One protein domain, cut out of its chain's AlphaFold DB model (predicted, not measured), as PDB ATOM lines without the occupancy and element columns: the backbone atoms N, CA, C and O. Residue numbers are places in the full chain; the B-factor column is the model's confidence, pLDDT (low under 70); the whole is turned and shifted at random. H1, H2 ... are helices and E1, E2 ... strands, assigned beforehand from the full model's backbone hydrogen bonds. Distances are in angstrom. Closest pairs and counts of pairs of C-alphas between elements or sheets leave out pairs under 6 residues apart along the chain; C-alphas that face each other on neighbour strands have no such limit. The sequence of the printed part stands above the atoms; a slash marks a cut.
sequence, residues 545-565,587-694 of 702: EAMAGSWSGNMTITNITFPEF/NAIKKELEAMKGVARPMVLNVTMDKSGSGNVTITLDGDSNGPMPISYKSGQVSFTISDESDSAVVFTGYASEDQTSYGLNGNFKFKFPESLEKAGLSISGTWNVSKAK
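Overview. This is residues 545 to 565 and 587 to 694 of the 702 residues of an uncharacterized protein of Peptoclostridium sp (UniProt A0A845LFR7). Eight antiparallel strands ring one axis as a closed, elongated barrel, with E8 back beside E1. The helix H1 packs slantwise on the outside of the wall, and the short helix H2 sits at one end, in the turn between E7 and E8. The printed part has 129 residues, with two named helices and eight named strands in the order E1, H1, E2, E3, E4, E5, E6, E7, H2, E8; the class is mostly strand. The whole is compact, with a radius of gyration of the C-alphas of 15.6 A, and spans 49 by 27 by 25 A.

Arrangement. E1, residues 549 to 561, bends by 57 degrees at residue 552. H1, residues 587 to 596, is on the barrel and outside it, at a height over the sheet of 10.6 A; the closest C-alphas of E1 and H1, those of Ile 557 and Met 596, are 6.7 A apart. H1 lies over E1, slantwise to it at 48 degrees on the local plane. E2, residues 600 to 609, is antiparallel to E1, with N 551 and O 605 at 2.8 A. From E2 a meander, each strand the antiparallel neighbour of the one before, runs through E3, residues 614 to 621, E4, residues 629 to 634, E5, residues 637 to 643, E6, residues 649 to 658, and E7, residues 662 to 672. Pairs within hydrogen-bond range are N 606 and O 618 at 2.9 A for the hairpin E2 and E3, N 617 and O 629 at 2.8 A for E3 and E4, N 634 and O 637 at 2.9 A for E4 and E5, N 642 and O 650 at 2.9 A for E5 and E6, and N 655 and O 666 at 2.8 A for E6 and E7. H2, residues 675 to 679, is only just on the barrel, with 5 pairs of C-alphas within 10 A. E8, residues 683 to 693, has E7 on one side, with N 665 and O 690 at 2.8 A, and E1 on the other, with N 554 and O 689 at 2.8 A. In H1 and H2 every O i to N i+4 pair is within hydrogen-bond range.

Along the chain. E1 begins at C-alpha 549 (299.089, 106.576, 323.586) and is 34.8 A long. H1 is 14.3 A long, E2 26.8 A, E6 29.2 A, E7 31.8 A and E8 34.2 A. E8 ends at C-alpha 693 (306.339, 105.362, 330.339).

Size, cuts and confidence. The two C-alphas farthest apart, those of Phe 565 and Gln 660, are 50.9 A apart. Residues 566 to 586 are not printed, and C-alphas 565 and 587 are 10.0 A apart across the cut. Of the links that are printed whole, E3 to E4 is short and the others are tight. The mean pLDDT of the printed part is 82.6; residues 564 to 565, 587 to 589, 644 to 647 and 660 are under 70.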
ATOM      1  N   GLU A 545     305.666 107.305 315.832       87.69
ATOM      2  CA  GLU A 545     304.919 106.204 316.428       87.69
ATOM      3  C   GLU A 545     305.045 106.180 317.957       87.69
ATOM      4  O   GLU A 545     304.108 105.781 318.648       87.69
ATOM      5  N   ALA A 546     306.163 106.671 318.506       88.38
ATOM      6  CA  ALA A 546     306.339 106.802 319.948       88.38
ATOM      7  C   ALA A 546     305.415 107.868 320.553       88.38
ATOM      8  O   ALA A 546     305.233 107.880 321.770       88.38
ATOM      9  N   MET A 547     304.793 108.738 319.746       91.81
ATOM     10  CA  MET A 547     303.836 109.737 320.227       91.81
ATOM     11  C   MET A 547     302.478 109.122 320.590       91.81
ATOM     12  O   MET A 547     301.793 109.637 321.471       91.81
ATOM     13  N   ALA A 548     302.108 107.986 319.994       92.12
ATOM     14  CA  ALA A 548     300.806 107.358 320.206       92.12
ATOM     15  C   ALA A 548     300.622 106.822 321.641       92.12
ATOM     16  O   ALA A 548     301.520 106.192 322.203       92.12
ATOM     17  N   GLY A 549     299.453 107.044 322.243       92.50
ATOM     18  CA  GLY A 549     299.089 106.576 323.586       92.50
ATOM     19  C   GLY A 549     298.615 107.691 324.520       92.50
ATOM     20  O   GLY A 549     298.395 108.824 324.096       92.50
ATOM     21  N   SER A 550     298.446 107.338 325.795       93.69
ATOM     22  CA  SER A 550     298.013 108.257 326.852       93.69
ATOM     23  C   SER A 550     299.220 108.889 327.547       93.69
ATOM     24  O   SER A 550     300.185 108.189 327.857       93.69
ATOM     25  N   TRP A 551     299.164 110.193 327.775       93.69
ATOM     26  CA  TRP A 551     300.194 110.999 328.420       93.69
ATOM     27  C   TRP A 551     299.567 111.766 329.568       93.69
ATOM     28  O   TRP A 551     298.487 112.327 329.396       93.69
ATOM     29  N   SER A 552     300.261 111.853 330.697       91.19
ATOM     30  CA  SER A 552     299.745 112.529 331.886       91.19
ATOM     31  C   SER A 552     300.750 113.542 332.401       91.19
ATOM     32  O   SER A 552     301.957 113.310 332.368       91.19
ATOM     33  N   GLY A 553     300.253 114.664 332.899       88.25
ATOM     34  CA  GLY A 553     301.069 115.686 333.528       88.25
ATOM     35  C   GLY A 553     300.234 116.907 333.852       88.25
ATOM     36  O   GLY A 553     299.084 116.760 334.255       88.25
ATOM     37  N   ASN A 554     300.808 118.095 333.693       86.19
ATOM     38  CA  ASN A 554     300.201 119.337 334.150       86.19
ATOM     39  C   ASN A 554     300.311 120.455 333.107       86.19
ATOM     40  O   ASN A 554     301.239 120.485 332.294       86.19
ATOM     41  N   MET A 555     299.413 121.430 333.208       86.38
ATOM     42  CA  MET A 555     299.553 122.746 332.590       86.38
ATOM     43  C   MET A 555     299.498 123.866 333.626       86.38
ATOM     44  O   MET A 555     298.836 123.732 334.652       86.38
ATOM     45  N   THR A 556     300.158 124.984 333.337       78.69
ATOM     46  CA  THR A 556     300.217 126.148 334.224       78.69
ATOM     47  C   THR A 556     300.093 127.425 333.405       78.69
ATOM     48  O   THR A 556     300.868 127.645 332.475       78.69
ATOM     49  N   ILE A 557     299.159 128.306 333.766       80.25
ATOM     50  CA  ILE A 557     299.098 129.657 333.195       80.25
ATOM     51  C   ILE A 557     300.241 130.476 333.798       80.25
ATOM     52  O   ILE A 557     300.314 130.645 335.016       80.25
ATOM     53  N   THR A 558     301.147 130.976 332.959       72.50
ATOM     54  CA  THR A 558     302.339 131.713 333.409       72.50
ATOM     55  C   THR A 558     302.214 133.210 333.191       72.50
ATOM     56  O   THR A 558     302.791 133.985 333.955       72.50
ATOM     57  N   ASN A 559     301.439 133.635 332.192       80.19
ATOM     58  CA  ASN A 559     301.245 135.041 331.894       80.19
ATOM     59  C   ASN A 559     299.794 135.362 331.545       80.19
ATOM     60  O   ASN A 559     299.138 134.629 330.803       80.19
ATOM     61  N   ILE A 560     299.338 136.490 332.080       81.00
ATOM     62  CA  ILE A 560     298.024 137.073 331.848       81.00
ATOM     63  C   ILE A 560     298.239 138.582 331.782       81.00
ATOM     64  O   ILE A 560     298.803 139.167 332.708       81.00
ATOM     65  N   THR A 561     297.819 139.194 330.685       79.12
ATOM     66  CA  THR A 561     297.833 140.642 330.484       79.12
ATOM     67  C   THR A 561     296.410 141.071 330.198       79.12
ATOM     68  O   THR A 561     295.760 140.461 329.353       79.12
ATOM     69  N   PHE A 562     295.925 142.077 330.923       76.94
ATOM     70  CA  PHE A 562     294.594 142.642 330.731       76.94
ATOM     71  C   PHE A 562     294.691 144.008 330.053       76.94
ATOM     72  O   PHE A 562     295.652 144.733 330.321       76.94
ATOM     73  N   PRO A 563     293.683 144.383 329.248       71.25
ATOM     74  CA  PRO A 563     293.494 145.767 328.841       71.25
ATOM     75  C   PRO A 563     293.372 146.682 330.063       71.25
ATOM     76  O   PRO A 563     292.741 146.313 331.059       71.25
ATOM     77  N   GLU A 564     293.914 147.896 329.977       59.84
ATOM     78  CA  GLU A 564     293.460 148.987 330.837       59.84
ATOM     79  C   GLU A 564     292.071 149.401 330.352       59.84
ATOM     80  O   GLU A 564     291.917 150.164 329.402       59.84
ATOM     81  N   PHE A 565     291.035 148.837 330.967       54.75
ATOM     82  CA  PHE A 565     289.693 149.364 330.792       54.75
ATOM     83  C   PHE A 565     289.608 150.655 331.608       54.75
ATOM     84  O   PHE A 565     289.696 150.610 332.837       54.75
ATOM     85  N   ASN A 587     286.226 142.617 336.436       67.38
ATOM     86  CA  ASN A 587     286.994 142.576 337.680       67.38
ATOM     87  C   ASN A 587     286.911 141.195 338.339       67.38
ATOM     88  O   ASN A 587     287.927 140.688 338.820       67.38
ATOM     89  N   ALA A 588     285.736 140.557 338.319       68.56
ATOM     90  CA  ALA A 588     285.581 139.175 338.772       68.56
ATOM     91  C   ALA A 588     286.376 138.198 337.891       68.56
ATOM     92  O   ALA A 588     287.149 137.397 338.419       68.56
ATOM     93  N   ILE A 589     286.279 138.328 336.563       66.75
ATOM     94  CA  ILE A 589     287.036 137.501 335.605       66.75
ATOM     95  C   ILE A 589     288.544 137.689 335.798       66.75
ATOM     96  O   ILE A 589     289.295 136.712 335.839       66.75
ATOM     97  N   LYS A 590     289.001 138.937 335.967       71.50
ATOM     98  CA  LYS A 590     290.407 139.248 336.243       71.50
ATOM     99  C   LYS A 590     290.889 138.568 337.517       71.50
ATOM    100  O   LYS A 590     291.924 137.908 337.492       71.50
ATOM    101  N   LYS A 591     290.125 138.676 338.604       75.06
ATOM    102  CA  LYS A 591     290.456 138.061 339.893       75.06
ATOM    103  C   LYS A 591     290.541 136.536 339.804       75.06
ATOM    104  O   LYS A 591     291.457 135.949 340.376       75.06
ATOM    105  N   GLU A 592     289.614 135.890 339.098       72.25
ATOM    106  CA  GLU A 592     289.639 134.435 338.904       72.25
ATOM    107  C   GLU A 592     290.832 133.987 338.056       72.25
ATOM    108  O   GLU A 592     291.545 133.059 338.433       72.25
ATOM    109  N   LEU A 593     291.103 134.674 336.945       71.31
ATOM    110  CA  LEU A 593     292.243 134.374 336.080       71.31
ATOM    111  C   LEU A 593     293.583 134.607 336.794       71.31
ATOM    112  O   LEU A 593     294.480 133.770 336.702       71.31
ATOM    113  N   GLU A 594     293.717 135.693 337.557       74.06
ATOM    114  CA  GLU A 594     294.900 135.950 338.387       74.06
ATOM    115  C   GLU A 594     295.088 134.874 339.465       74.06
ATOM    116  O   GLU A 594     296.222 134.460 339.705       74.06
ATOM    117  N   ALA A 595     294.005 134.352 340.051       72.56
ATOM    118  CA  ALA A 595     294.072 133.240 341.000       72.56
ATOM    119  C   ALA A 595     294.523 131.914 340.356       72.56
ATOM    120  O   ALA A 595     295.066 131.053 341.048       72.56
ATOM    121  N   MET A 596     294.337 131.742 339.042       72.19
ATOM    122  CA  MET A 596     294.820 130.569 338.298       72.19
ATOM    123  C   MET A 596     296.291 130.689 337.866       72.19
ATOM    124  O   MET A 596     296.909 129.689 337.485       72.19
ATOM    125  N   LYS A 597     296.882 131.890 337.910       78.69
ATOM    126  CA  LYS A 597     298.273 132.117 337.498       78.69
ATOM    127  C   LYS A 597     299.237 131.386 338.438       78.69
ATOM    128  O   LYS A 597     299.197 131.550 339.651       78.69
ATOM    129  N   GLY A 598     300.140 130.592 337.865       70.31
ATOM    130  CA  GLY A 598     301.137 129.818 338.612       70.31
ATOM    131  C   GLY A 598     300.613 128.530 339.259       70.31
ATOM    132  O   GLY A 598     301.411 127.780 339.816       70.31
ATOM    133  N   VAL A 599     299.313 128.228 339.153       75.38
ATOM    134  CA  VAL A 599     298.720 126.989 339.677       75.38
ATOM    135  C   VAL A 599     298.791 125.888 338.617       75.38
ATOM    136  O   VAL A 599     298.327 126.065 337.490       75.38
ATOM    137  N   ALA A 600     299.378 124.743 338.973       74.69
ATOM    138  CA  ALA A 600     299.460 123.576 338.097       74.69
ATOM    139  C   ALA A 600     298.124 122.814 338.070       74.69
ATOM    140  O   ALA A 600     297.609 122.434 339.122       74.69
ATOM    141  N   ARG A 601     297.590 122.560 336.871       81.31
ATOM    142  CA  ARG A 601     296.332 121.836 336.638       81.31
ATOM    143  C   ARG A 601     296.596 120.502 335.934       81.31
ATOM    144  O   ARG A 601     297.316 120.512 334.929       81.31
ATOM    145  N   PRO A 602     296.043 119.377 336.424       84.81
ATOM    146  CA  PRO A 602     296.180 118.078 335.779       84.81
ATOM    147  C   PRO A 602     295.709 118.084 334.322       84.81
ATOM    148  O   PRO A 602     294.639 118.591 333.985       84.81
ATOM    149  N   MET A 603     296.513 117.469 333.464       88.94
ATOM    150  CA  MET A 603     296.309 117.383 332.026       88.94
ATOM    151  C   MET A 603     296.597 115.963 331.543       88.94
ATOM    152  O   MET A 603     297.652 115.396 331.839       88.94
ATOM    153  N   VAL A 604     295.678 115.406 330.755       92.25
ATOM    154  CA  VAL A 604     295.864 114.125 330.063       92.25
ATOM    155  C   VAL A 604     295.737 114.336 328.558       92.25
ATOM    156  O   VAL A 604     294.770 114.939 328.098       92.25
ATOM    157  N   LEU A 605     296.701 113.828 327.788       93.94
ATOM    158  CA  LEU A 605     296.652 113.785 326.326       93.94
ATOM    159  C   LEU A 605     296.509 112.344 325.849       93.94
ATOM    160  O   LEU A 605     297.353 111.505 326.144       93.94
ATOM    161  N   ASN A 606     295.493 112.063 325.042       94.25
ATOM    162  CA  ASN A 606     295.372 110.794 324.330       94.25
ATOM    163  C   ASN A 606     295.677 111.034 322.856       94.25
ATOM    164  O   ASN A 606     294.899 111.679 322.161       94.25
ATOM    165  N   VAL A 607     296.827 110.544 322.397       94.75
ATOM    166  CA  VAL A 607     297.351 110.801 321.055       94.75
ATOM    167  C   VAL A 607     297.224 109.550 320.193       94.75
ATOM    168  O   VAL A 607     297.678 108.466 320.556       94.75
ATOM    169  N   THR A 608     296.665 109.721 319.005       93.44
ATOM    170  CA  THR A 608     296.798 108.798 317.875       93.44
ATOM    171  C   THR A 608     297.755 109.439 316.879       93.44
ATOM    172  O   THR A 608     297.656 110.636 316.630       93.44
ATOM    173  N   MET A 609     298.717 108.679 316.358       93.12
ATOM    174  CA  MET A 609     299.752 109.209 315.468       93.12
ATOM    175  C   MET A 609     300.142 108.156 314.437       93.12
ATOM    176  O   MET A 609     300.379 106.999 314.791       93.12
ATOM    177  N   ASP A 610     300.211 108.555 313.172       89.50
ATOM    178  CA  ASP A 610     300.745 107.732 312.095       89.50
ATOM    179  C   ASP A 610     302.259 107.947 311.898       89.50
ATOM    180  O   ASP A 610     302.889 108.807 312.515       89.50
ATOM    181  N   LYS A 611     302.860 107.162 310.997       86.75
ATOM    182  CA  LYS A 611     304.300 107.248 310.690       86.75
ATOM    183  C   LYS A 611     304.715 108.564 310.030       86.75
ATOM    184  O   LYS A 611     305.899 108.888 310.007       86.75
ATOM    185  N   SER A 612     303.765 109.289 309.439       86.50
ATOM    186  CA  SER A 612     304.013 110.600 308.834       86.50
ATOM    187  C   SER A 612     304.049 111.718 309.877       86.50
ATOM    188  O   SER A 612     304.456 112.832 309.551       86.50
ATOM    189  N   GLY A 613     303.661 111.417 311.123       88.06
ATOM    190  CA  GLY A 613     303.537 112.404 312.182       88.06
ATOM    191  C   GLY A 613     302.216 113.163 312.134       88.06
ATOM    192  O   GLY A 613     302.152 114.283 312.629       88.06
ATOM    193  N   SER A 614     301.167 112.585 311.548       93.50
ATOM    194  CA  SER A 614     299.811 113.142 311.582       93.50
ATOM    195  C   SER A 614     298.888 112.256 312.416       93.50
ATOM    196  O   SER A 614     299.020 111.032 312.422       93.50
ATOM    197  N   GLY A 615     297.922 112.855 313.106       93.88
ATOM    198  CA  GLY A 615     296.880 112.096 313.789       93.88
ATOM    199  C   GLY A 615     295.915 112.978 314.565       93.88
ATOM    200  O   GLY A 615     295.731 114.145 314.221       93.88
ATOM    201  N   ASN A 616     295.310 112.427 315.620       94.69
ATOM    202  CA  ASN A 616     294.379 113.152 316.486       94.69
ATOM    203  C   ASN A 616     294.814 113.107 317.950       94.69
ATOM    204  O   ASN A 616     295.311 112.081 318.419       94.69
ATOM    205  N   VAL A 617     294.559 114.188 318.680       94.62
ATOM    206  CA  VAL A 617     294.708 114.264 320.131       94.62
ATOM    207  C   VAL A 617     293.369 114.557 320.792       94.62
ATOM    208  O   VAL A 617     292.541 115.273 320.243       94.62
ATOM    209  N   THR A 618     293.163 114.000 321.974       93.25
ATOM    210  CA  THR A 618     292.082 114.357 322.896       93.25
ATOM    211  C   THR A 618     292.737 114.863 324.169       93.25
ATOM    212  O   THR A 618     293.677 114.240 324.667       93.25
ATOM    213  N   ILE A 619     292.253 115.986 324.686       91.19
ATOM    214  CA  ILE A 619     292.783 116.622 325.891       91.19
ATOM    215  C   ILE A 619     291.736 116.485 326.983       91.19
ATOM    216  O   ILE A 619     290.566 116.766 326.732       91.19
ATOM    217  N   THR A 620     292.163 116.091 328.176       89.19
ATOM    218  CA  THR A 620     291.352 116.166 329.388       89.19
ATOM    219  C   THR A 620     292.012 117.123 330.375       89.19
ATOM    220  O   THR A 620     293.170 116.910 330.740       89.19
ATOM    221  N   LEU A 621     291.285 118.159 330.793       82.50
ATOM    222  CA  LEU A 621     291.697 119.145 331.799       82.50
ATOM    223  C   LEU A 621     290.671 119.135 332.926       82.50
ATOM    224  O   LEU A 621     289.486 119.305 332.668       82.50
ATOM    225  N   ASP A 622     291.113 118.893 334.160       73.25
ATOM    226  CA  ASP A 622     290.246 118.848 335.354       73.25
ATOM    227  C   ASP A 622     288.982 117.973 335.228       73.25
ATOM    228  O   ASP A 622     287.973 118.203 335.888       73.25
ATOM    229  N   GLY A 623     289.053 116.923 334.407       72.06
ATOM    230  CA  GLY A 623     287.950 115.988 334.167       72.06
ATOM    231  C   GLY A 623     287.114 116.292 332.922       72.06
ATOM    232  O   GLY A 623     286.446 115.382 332.431       72.06
ATOM    233  N   ASP A 624     287.225 117.491 332.350       74.88
ATOM    234  CA  ASP A 624     286.547 117.869 331.110       74.88
ATOM    235  C   ASP A 624     287.390 117.479 329.898       74.88
ATOM    236  O   ASP A 624     288.591 117.753 329.841       74.88
ATOM    237  N   SER A 625     286.770 116.808 328.925       81.50
ATOM    238  CA  SER A 625     287.454 116.279 327.747       81.50
ATOM    239  C   SER A 625     286.958 116.931 326.464       81.50
ATOM    240  O   SER A 625     285.757 116.991 326.210       81.50
ATOM    241  N   ASN A 626     287.897 117.373 325.633       80.62
ATOM    242  CA  ASN A 626     287.594 117.913 324.312       80.62
ATOM    243  C   ASN A 626     287.444 116.798 323.272       80.62
ATOM    244  O   ASN A 626     288.004 115.713 323.417       80.62
ATOM    245  N   GLY A 627     286.736 117.084 322.177       82.38
ATOM    246  CA  GLY A 627     286.683 116.188 321.020       82.38
ATOM    247  C   GLY A 627     288.063 115.942 320.385       82.38
ATOM    248  O   GLY A 627     289.005 116.702 320.626       82.38
ATOM    249  N   PRO A 628     288.211 114.878 319.570       87.38
ATOM    250  CA  PRO A 628     289.456 114.606 318.864       87.38
ATOM    251  C   PRO A 628     289.779 115.749 317.896       87.38
ATOM    252  O   PRO A 628     288.940 116.158 317.095       87.38
ATOM    253  N   MET A 629     291.012 116.234 317.960       91.94
ATOM    254  CA  MET A 629     291.495 117.385 317.200       91.94
ATOM    255  C   MET A 629     292.814 117.046 316.494       91.94
ATOM    256  O   MET A 629     293.602 116.268 317.039       91.94
ATOM    257  N   PRO A 630     293.091 117.614 315.304       93.62
ATOM    258  CA  PRO A 630     294.313 117.314 314.571       93.62
ATOM    259  C   PRO A 630     295.567 117.653 315.378       93.62
ATOM    260  O   PRO A 630     295.692 118.741 315.945       93.62
ATOM    261  N   ILE A 631     296.514 116.720 315.386       94.44
ATOM    262  CA  ILE A 631     297.847 116.891 315.956       94.44
ATOM    263  C   ILE A 631     298.890 116.587 314.889       94.44
ATOM    264  O   ILE A 631     298.749 115.645 314.106       94.44
ATOM    265  N   SER A 632     299.949 117.388 314.873       93.19
ATOM    266  CA  SER A 632     301.109 117.170 314.018       93.19
ATOM    267  C   SER A 632     302.364 116.995 314.852       93.19
ATOM    268  O   SER A 632     302.599 117.754 315.794       93.19
ATOM    269  N   TYR A 633     303.194 116.038 314.458       91.25
ATOM    270  CA  TYR A 633     304.516 115.784 314.991       91.25
ATOM    271  C   TYR A 633     305.549 115.813 313.868       91.25
ATOM    272  O   TYR A 633     305.496 115.016 312.933       91.25
ATOM    273  N   LYS A 634     306.522 116.718 313.952       86.25
ATOM    274  CA  LYS A 634     307.589 116.818 312.954       86.25
ATOM    275  C   LYS A 634     308.896 117.203 313.620       86.25
ATOM    276  O   LYS A 634     308.986 118.243 314.261       86.25
ATOM    277  N   SER A 635     309.922 116.374 313.426       79.00
ATOM    278  CA  SER A 635     311.279 116.629 313.930       79.00
ATOM    279  C   SER A 635     311.313 116.986 315.423       79.00
ATOM    280  O   SER A 635     311.936 117.971 315.808       79.00
ATOM    281  N   GLY A 636     310.602 116.221 316.257       82.31
ATOM    282  CA  GLY A 636     310.535 116.464 317.700       82.31
ATOM    283  C   GLY A 636     309.496 117.494 318.131       82.31
ATOM    284  O   GLY A 636     309.132 117.500 319.298       82.31
ATOM    285  N   GLN A 637     308.982 118.338 317.238       87.38
ATOM    286  CA  GLN A 637     307.971 119.335 317.583       87.38
ATOM    287  C   GLN A 637     306.567 118.746 317.468       87.38
ATOM    288  O   GLN A 637     306.233 118.137 316.454       87.38
ATOM    289  N   VAL A 638     305.742 118.977 318.486       91.06
ATOM    290  CA  VAL A 638     304.319 118.651 318.503       91.06
ATOM    291  C   VAL A 638     303.489 119.931 318.514       91.06
ATOM    292  O   VAL A 638     303.807 120.879 319.233       91.06
ATOM    293  N   SER A 639     302.420 119.974 317.726       92.88
ATOM    294  CA  SER A 639     301.488 121.103 317.719       92.88
ATOM    295  C   SER A 639     300.059 120.662 317.453       92.88
ATOM    296  O   SER A 639     299.817 119.766 316.644       92.88
ATOM    297  N   PHE A 640     299.123 121.318 318.129       93.38
ATOM    298  CA  PHE A 640     297.682 121.144 317.962       93.38
ATOM    299  C   PHE A 640     296.966 122.430 318.397       93.38
ATOM    300  O   PHE A 640     297.543 123.266 319.093       93.38
ATOM    301  N   THR A 641     295.734 122.652 317.946       90.69
ATOM    302  CA  THR A 641     294.992 123.898 318.217       90.69
ATOM    303  C   THR A 641     293.554 123.602 318.578       90.69
ATOM    304  O   THR A 641     292.847 123.005 317.773       90.69
ATOM    305  N   ILE A 642     293.140 124.002 319.781       86.25
ATOM    306  CA  ILE A 642     291.751 123.903 320.231       86.25
ATOM    307  C   ILE A 642     291.040 125.134 319.683       86.25
ATOM    308  O   ILE A 642     291.438 126.240 320.027       86.25
ATOM    309  N   SER A 643     290.036 124.969 318.836       78.88
ATOM    310  CA  SER A 643     289.207 126.075 318.346       78.88
ATOM    311  C   SER A 643     287.760 125.839 318.743       78.88
ATOM    312  O   SER A 643     287.276 124.711 318.612       78.88
ATOM    313  N   ASP A 644     287.076 126.887 319.184       65.50
ATOM    314  CA  ASP A 644     285.617 126.923 319.162       65.50
ATOM    315  C   ASP A 644     285.139 127.523 317.822       65.50
ATOM    316  O   ASP A 644     285.946 127.907 316.976       65.50
ATOM    317  N   GLU A 645     283.831 127.512 317.552       57.59
ATOM    318  CA  GLU A 645     283.262 128.110 316.327       57.59
ATOM    319  C   GLU A 645     283.308 129.653 316.342       57.59
ATOM    320  O   GLU A 645     282.976 130.290 315.341       57.59
ATOM    321  N   SER A 646     283.724 130.260 317.459       58.53
ATOM    322  CA  SER A 646     284.090 131.674 317.536       58.53
ATOM    323  C   SER A 646     285.568 131.852 317.169       58.53
ATOM    324  O   SER A 646     286.349 130.916 317.219       58.53
ATOM    325  N   ASP A 647     286.005 133.049 316.785       67.38
ATOM    326  CA  ASP A 647     287.393 133.309 316.345       67.38
ATOM    327  C   ASP A 647     288.480 133.120 317.442       67.38
ATOM    328  O   ASP A 647     289.609 133.603 317.301       67.38
ATOM    329  N   SER A 648     288.164 132.426 318.540       74.06
ATOM    330  CA  SER A 648     289.058 132.119 319.650       74.06
ATOM    331  C   SER A 648     289.691 130.739 319.485       74.06
ATOM    332  O   SER A 648     289.047 129.751 319.132       74.06
ATOM    333  N   ALA A 649     290.987 130.642 319.769       84.94
ATOM    334  CA  ALA A 649     291.685 129.364 319.720       84.94
ATOM    335  C   ALA A 649     292.786 129.274 320.772       84.94
ATOM    336  O   ALA A 649     293.410 130.268 321.118       84.94
ATOM    337  N   VAL A 650     293.097 128.072 321.240       87.56
ATOM    338  CA  VAL A 650     294.266 127.810 322.079       87.56
ATOM    339  C   VAL A 650     295.264 127.003 321.274       87.56
ATOM    340  O   VAL A 650     295.028 125.842 320.937       87.56
ATOM    341  N   VAL A 651     296.394 127.625 320.955       90.44
ATOM    342  CA  VAL A 651     297.471 126.995 320.190       90.44
ATOM    343  C   VAL A 651     298.452 126.367 321.162       90.44
ATOM    344  O   VAL A 651     299.057 127.069 321.970       90.44
ATOM    345  N   PHE A 652     298.640 125.055 321.056       91.81
ATOM    346  CA  PHE A 652     299.645 124.311 321.802       91.81
ATOM    347  C   PHE A 652     300.834 124.018 320.903       91.81
ATOM    348  O   PHE A 652     300.698 123.578 319.759       91.81
ATOM    349  N   THR A 653     302.027 124.244 321.432       89.81
ATOM    350  CA  THR A 653     303.278 123.867 320.779       89.81
ATOM    351  C   THR A 653     304.224 123.319 321.827       89.81
ATOM    352  O   THR A 653     304.433 123.949 322.860       89.81
ATOM    353  N   GLY A 654     304.804 122.154 321.574       87.00
ATOM    354  CA  GLY A 654     305.753 121.525 322.479       87.00
ATOM    355  C   GLY A 654     306.772 120.675 321.751       87.00
ATOM    356  O   GLY A 654     306.797 120.619 320.521       87.00
ATOM    357  N   TYR A 655     307.609 120.010 322.530       83.69
ATOM    358  CA  TYR A 655     308.728 119.227 322.044       83.69
ATOM    359  C   TYR A 655     308.796 117.885 322.754       83.69
ATOM    360  O   TYR A 655     308.550 117.799 323.957       83.69
ATOM    361  N   ALA A 656     309.138 116.856 321.989       87.69
ATOM    362  CA  ALA A 656     309.369 115.518 322.482       87.69
ATOM    363  C   ALA A 656     310.782 115.363 323.030       87.69
ATOM    364  O   ALA A 656     311.763 115.835 322.453       87.69
ATOM    365  N   SER A 657     310.869 114.642 324.136       79.62
ATOM    366  CA  SER A 657     312.106 114.200 324.756       79.62
ATOM    367  C   SER A 657     312.019 112.716 325.101       79.62
ATOM    368  O   SER A 657     310.936 112.133 325.194       79.62
ATOM    369  N   GLU A 658     313.181 112.093 325.255       80.94
ATOM    370  CA  GLU A 658     313.321 110.686 325.614       80.94
ATOM    371  C   GLU A 658     314.350 110.547 326.730       80.94
ATOM    372  O   GLU A 658     315.467 111.061 326.619       80.94
ATOM    373  N   ASP A 659     313.984 109.823 327.783       70.56
ATOM    374  CA  ASP A 659     314.918 109.334 328.795       70.56
ATOM    375  C   ASP A 659     314.984 107.793 328.747       70.56
ATOM    376  O   ASP A 659     314.526 107.173 327.789       70.56
ATOM    377  N   GLN A 660     315.605 107.129 329.725       69.00
ATOM    378  CA  GLN A 660     315.726 105.665 329.701       69.00
ATOM    379  C   GLN A 660     314.389 104.928 329.889       69.00
ATOM    380  O   GLN A 660     314.223 103.836 329.344       69.00
ATOM    381  N   THR A 661     313.437 105.501 330.623       72.94
ATOM    382  CA  THR A 661     312.228 104.824 331.120       72.94
ATOM    383  C   THR A 661     310.930 105.429 330.583       72.94
ATOM    384  O   THR A 661     309.877 104.791 330.654       72.94
ATOM    385  N   SER A 662     310.982 106.621 329.995       81.19
ATOM    386  CA  SER A 662     309.830 107.416 329.600       81.19
ATOM    387  C   SER A 662     310.094 108.276 328.358       81.19
ATOM    388  O   SER A 662     311.228 108.485 327.915       81.19
ATOM    389  N   TYR A 663     308.998 108.747 327.775       87.56
ATOM    390  CA  TYR A 663     308.975 109.858 326.840       87.56
ATOM    391  C   TYR A 663     308.333 111.065 327.528       87.56
ATOM    392  O   TYR A 663     307.380 110.910 328.297       87.56
ATOM    393  N   GLY A 664     308.810 112.262 327.198       85.56
ATOM    394  CA  GLY A 664     308.249 113.530 327.663       85.56
ATOM    395  C   GLY A 664     307.758 114.392 326.503       85.56
ATOM    396  O   GLY A 664     308.353 114.382 325.428       85.56
ATOM    397  N   LEU A 665     306.696 115.160 326.732       89.12
ATOM    398  CA  LEU A 665     306.266 116.274 325.892       89.12
ATOM    399  C   LEU A 665     306.184 117.528 326.758       89.12
ATOM    400  O   LEU A 665     305.466 117.548 327.757       89.12
ATOM    401  N   ASN A 666     306.895 118.580 326.373       83.56
ATOM    402  CA  ASN A 666     306.900 119.842 327.106       83.56
ATOM    403  C   ASN A 666     306.772 121.027 326.156       83.56
ATOM    404  O   ASN A 666     307.404 121.060 325.102       83.56
ATOM    405  N   GLY A 667     305.971 122.019 326.522       85.88
ATOM    406  CA  GLY A 667     305.660 123.103 325.609       85.88
ATOM    407  C   GLY A 667     304.986 124.301 326.243       85.88
ATOM    408  O   GLY A 667     304.844 124.401 327.459       85.88
ATOM    409  N   ASN A 668     304.565 125.207 325.370       88.00
ATOM    410  CA  ASN A 668     303.772 126.375 325.705       88.00
ATOM    411  C   ASN A 668     302.397 126.275 325.044       88.00
ATOM    412  O   ASN A 668     302.220 125.592 324.029       88.00
ATOM    413  N   PHE A 669     301.435 126.990 325.609       87.44
ATOM    414  CA  PHE A 669     300.175 127.286 324.950       87.44
ATOM    415  C   PHE A 669     299.919 128.789 324.960       87.44
ATOM    416  O   PHE A 669     300.354 129.503 325.869       87.44
ATOM    417  N   LYS A 670     299.207 129.270 323.945       89.12
ATOM    418  CA  LYS A 670     298.774 130.662 323.849       89.12
ATOM    419  C   LYS A 670     297.314 130.716 323.423       89.12
ATOM    420  O   LYS A 670     296.931 130.045 322.465       89.12
ATOM    421  N   PHE A 671     296.532 131.528 324.123       84.69
ATOM    422  CA  PHE A 671     295.198 131.902 323.680       84.69
ATOM    423  C   PHE A 671     295.318 132.931 322.560       84.69
ATOM    424  O   PHE A 671     296.036 133.925 322.674       84.69
ATOM    425  N   LYS A 672     294.617 132.655 321.475       84.62
ATOM    426  CA  LYS A 672     294.343 133.560 320.380       84.62
ATOM    427  C   LYS A 672     292.936 134.087 320.601       84.62
ATOM    428  O   LYS A 672     291.997 133.295 320.676       84.62
ATOM    429  N   PHE A 673     292.824 135.398 320.743       81.56
ATOM    430  CA  PHE A 673     291.548 136.073 320.948       81.56
ATOM    431  C   PHE A 673     291.110 136.760 319.648       81.56
ATOM    432  O   PHE A 673     291.932 136.952 318.746       81.56
ATOM    433  N   PRO A 674     289.836 137.177 319.540       80.88
ATOM    434  CA  PRO A 674     289.413 138.096 318.494       80.88
ATOM    435  C   PRO A 674     290.327 139.327 318.433       80.88
ATOM    436  O   PRO A 674     290.757 139.848 319.464       80.88
ATOM    437  N   GLU A 675     290.593 139.818 317.220       77.62
ATOM    438  CA  GLU A 675     291.567 140.892 316.959       77.62
ATOM    439  C   GLU A 675     291.317 142.153 317.808       77.62
ATOM    440  O   GLU A 675     292.258 142.845 318.195       77.62
ATOM    441  N   SER A 676     290.055 142.444 318.137       75.88
ATOM    442  CA  SER A 676     289.669 143.559 319.009       75.88
ATOM    443  C   SER A 676     290.247 143.444 320.423       75.88
ATOM    444  O   SER A 676     290.721 144.441 320.963       75.88
ATOM    445  N   LEU A 677     290.253 142.245 321.011       73.62
ATOM    446  CA  LEU A 677     290.774 142.000 322.357       73.62
ATOM    447  C   LEU A 677     292.302 141.926 322.370       73.62
ATOM    448  O   LEU A 677     292.927 142.449 323.293       73.62
ATOM    449  N   GLU A 678     292.915 141.347 321.334       75.62
ATOM    450  CA  GLU A 678     294.379 141.342 321.205       75.62
ATOM    451  C   GLU A 678     294.924 142.769 321.044       75.62
ATOM    452  O   GLU A 678     295.898 143.134 321.704       75.62
ATOM    453  N   LYS A 679     294.261 143.617 320.242       78.81
ATOM    454  CA  LYS A 679     294.599 145.048 320.121       78.81
ATOM    455  C   LYS A 679     294.379 145.825 321.415       78.81
ATOM    456  O   LYS A 679     295.117 146.771 321.671       78.81
ATOM    457  N   ALA A 680     293.396 145.430 322.222       73.69
ATOM    458  CA  ALA A 680     293.172 145.999 323.547       73.69
ATOM    459  C   ALA A 680     294.224 145.544 324.580       73.69
ATOM    460  O   ALA A 680     294.244 146.061 325.691       73.69
ATOM    461  N   GLY A 681     295.113 144.606 324.233       74.94
ATOM    462  CA  GLY A 681     296.200 144.146 325.100       74.94
ATOM    463  C   GLY A 681     295.885 142.894 325.920       74.94
ATOM    464  O   GLY A 681     296.683 142.528 326.785       74.94
ATOM    465  N   LEU A 682     294.765 142.203 325.659       79.44
ATOM    466  CA  LEU A 682     294.468 140.926 326.311       79.44
ATOM    467  C   LEU A 682     295.399 139.825 325.778       79.44
ATOM    468  O   LEU A 682     295.438 139.548 324.580       79.44
ATOM    469  N   SER A 683     296.121 139.153 326.675       81.94
ATOM    470  CA  SER A 683     296.961 138.002 326.329       81.94
ATOM    471  C   SER A 683     296.987 136.983 327.460       81.94
ATOM    472  O   SER A 683     297.239 137.340 328.608       81.94
ATOM    473  N   ILE A 684     296.803 135.701 327.129       82.25
ATOM    474  CA  ILE A 684     296.947 134.578 328.064       82.25
ATOM    475  C   ILE A 684     297.885 133.538 327.455       82.25
ATOM    476  O   ILE A 684     297.697 133.091 326.320       82.25
ATOM    477  N   SER A 685     298.892 133.129 328.221       84.00
ATOM    478  CA  SER A 685     299.813 132.061 327.833       84.00
ATOM    479  C   SER A 685     300.278 131.251 329.034       84.00
ATOM    480  O   SER A 685     300.293 131.729 330.171       84.00
ATOM    481  N   GLY A 686     300.715 130.028 328.776       81.69
ATOM    482  CA  GLY A 686     301.216 129.145 329.814       81.69
ATOM    483  C   GLY A 686     302.126 128.054 329.286       81.69
ATOM    484  O   GLY A 686     302.440 128.001 328.097       81.69
ATOM    485  N   THR A 687     302.542 127.186 330.198       80.38
ATOM    486  CA  THR A 687     303.383 126.019 329.937       80.38
ATOM    487  C   THR A 687     302.595 124.737 330.169       80.38
ATOM    488  O   THR A 687     301.613 124.711 330.911       80.38
ATOM    489  N   TRP A 688     303.022 123.651 329.537       85.31
ATOM    490  CA  TRP A 688     302.504 122.312 329.790       85.31
ATOM    491  C   TRP A 688     303.629 121.284 329.722       85.31
ATOM    492  O   TRP A 688     304.609 121.454 328.992       85.31
ATOM    493  N   ASN A 689     303.498 120.222 330.507       85.69
ATOM    494  CA  ASN A 689     304.419 119.096 330.531       85.69
ATOM    495  C   ASN A 689     303.625 117.820 330.795       85.69
ATOM    496  O   ASN A 689     302.878 117.758 331.768       85.69
ATOM    497  N   VAL A 690     303.790 116.812 329.943       89.06
ATOM    498  CA  VAL A 690     303.205 115.481 330.120       89.06
ATOM    499  C   VAL A 690     304.242 114.410 329.812       89.06
ATOM    500  O   VAL A 690     305.134 114.609 328.987       89.06
ATOM    501  N   SER A 691     304.116 113.250 330.442       90.06
ATOM    502  CA  SER A 691     305.013 112.120 330.226       90.06
ATOM    503  C   SER A 691     304.250 110.816 330.023       90.06
ATOM    504  O   SER A 691     303.061 110.692 330.333       90.06
ATOM    505  N   LYS A 692     304.950 109.838 329.448       90.00
ATOM    506  CA  LYS A 692     304.450 108.486 329.213       90.00
ATOM    507  C   LYS A 692     305.585 107.481 329.373       90.00
ATOM    508  O   LYS A 692     306.623 107.610 328.731       90.00
ATOM    509  N   ALA A 693     305.374 106.447 330.183       84.00
ATOM    510  CA  ALA A 693     306.339 105.362 330.339       84.00
ATOM    511  C   ALA A 693     306.547 104.585 329.025       84.00
ATOM    512  O   ALA A 693     305.609 104.376 328.247       84.00
ATOM    513  N   LYS A 694     307.772 104.110 328.787       80.56
ATOM    514  CA  LYS A 694     308.045 103.161 327.701       80.56
ATOM    515  C   LYS A 694     307.374 101.829 328.038       80.56
ATOM    516  O   LYS A 694     307.475 101.350 329.166       80.56
TER     517      LYS A 694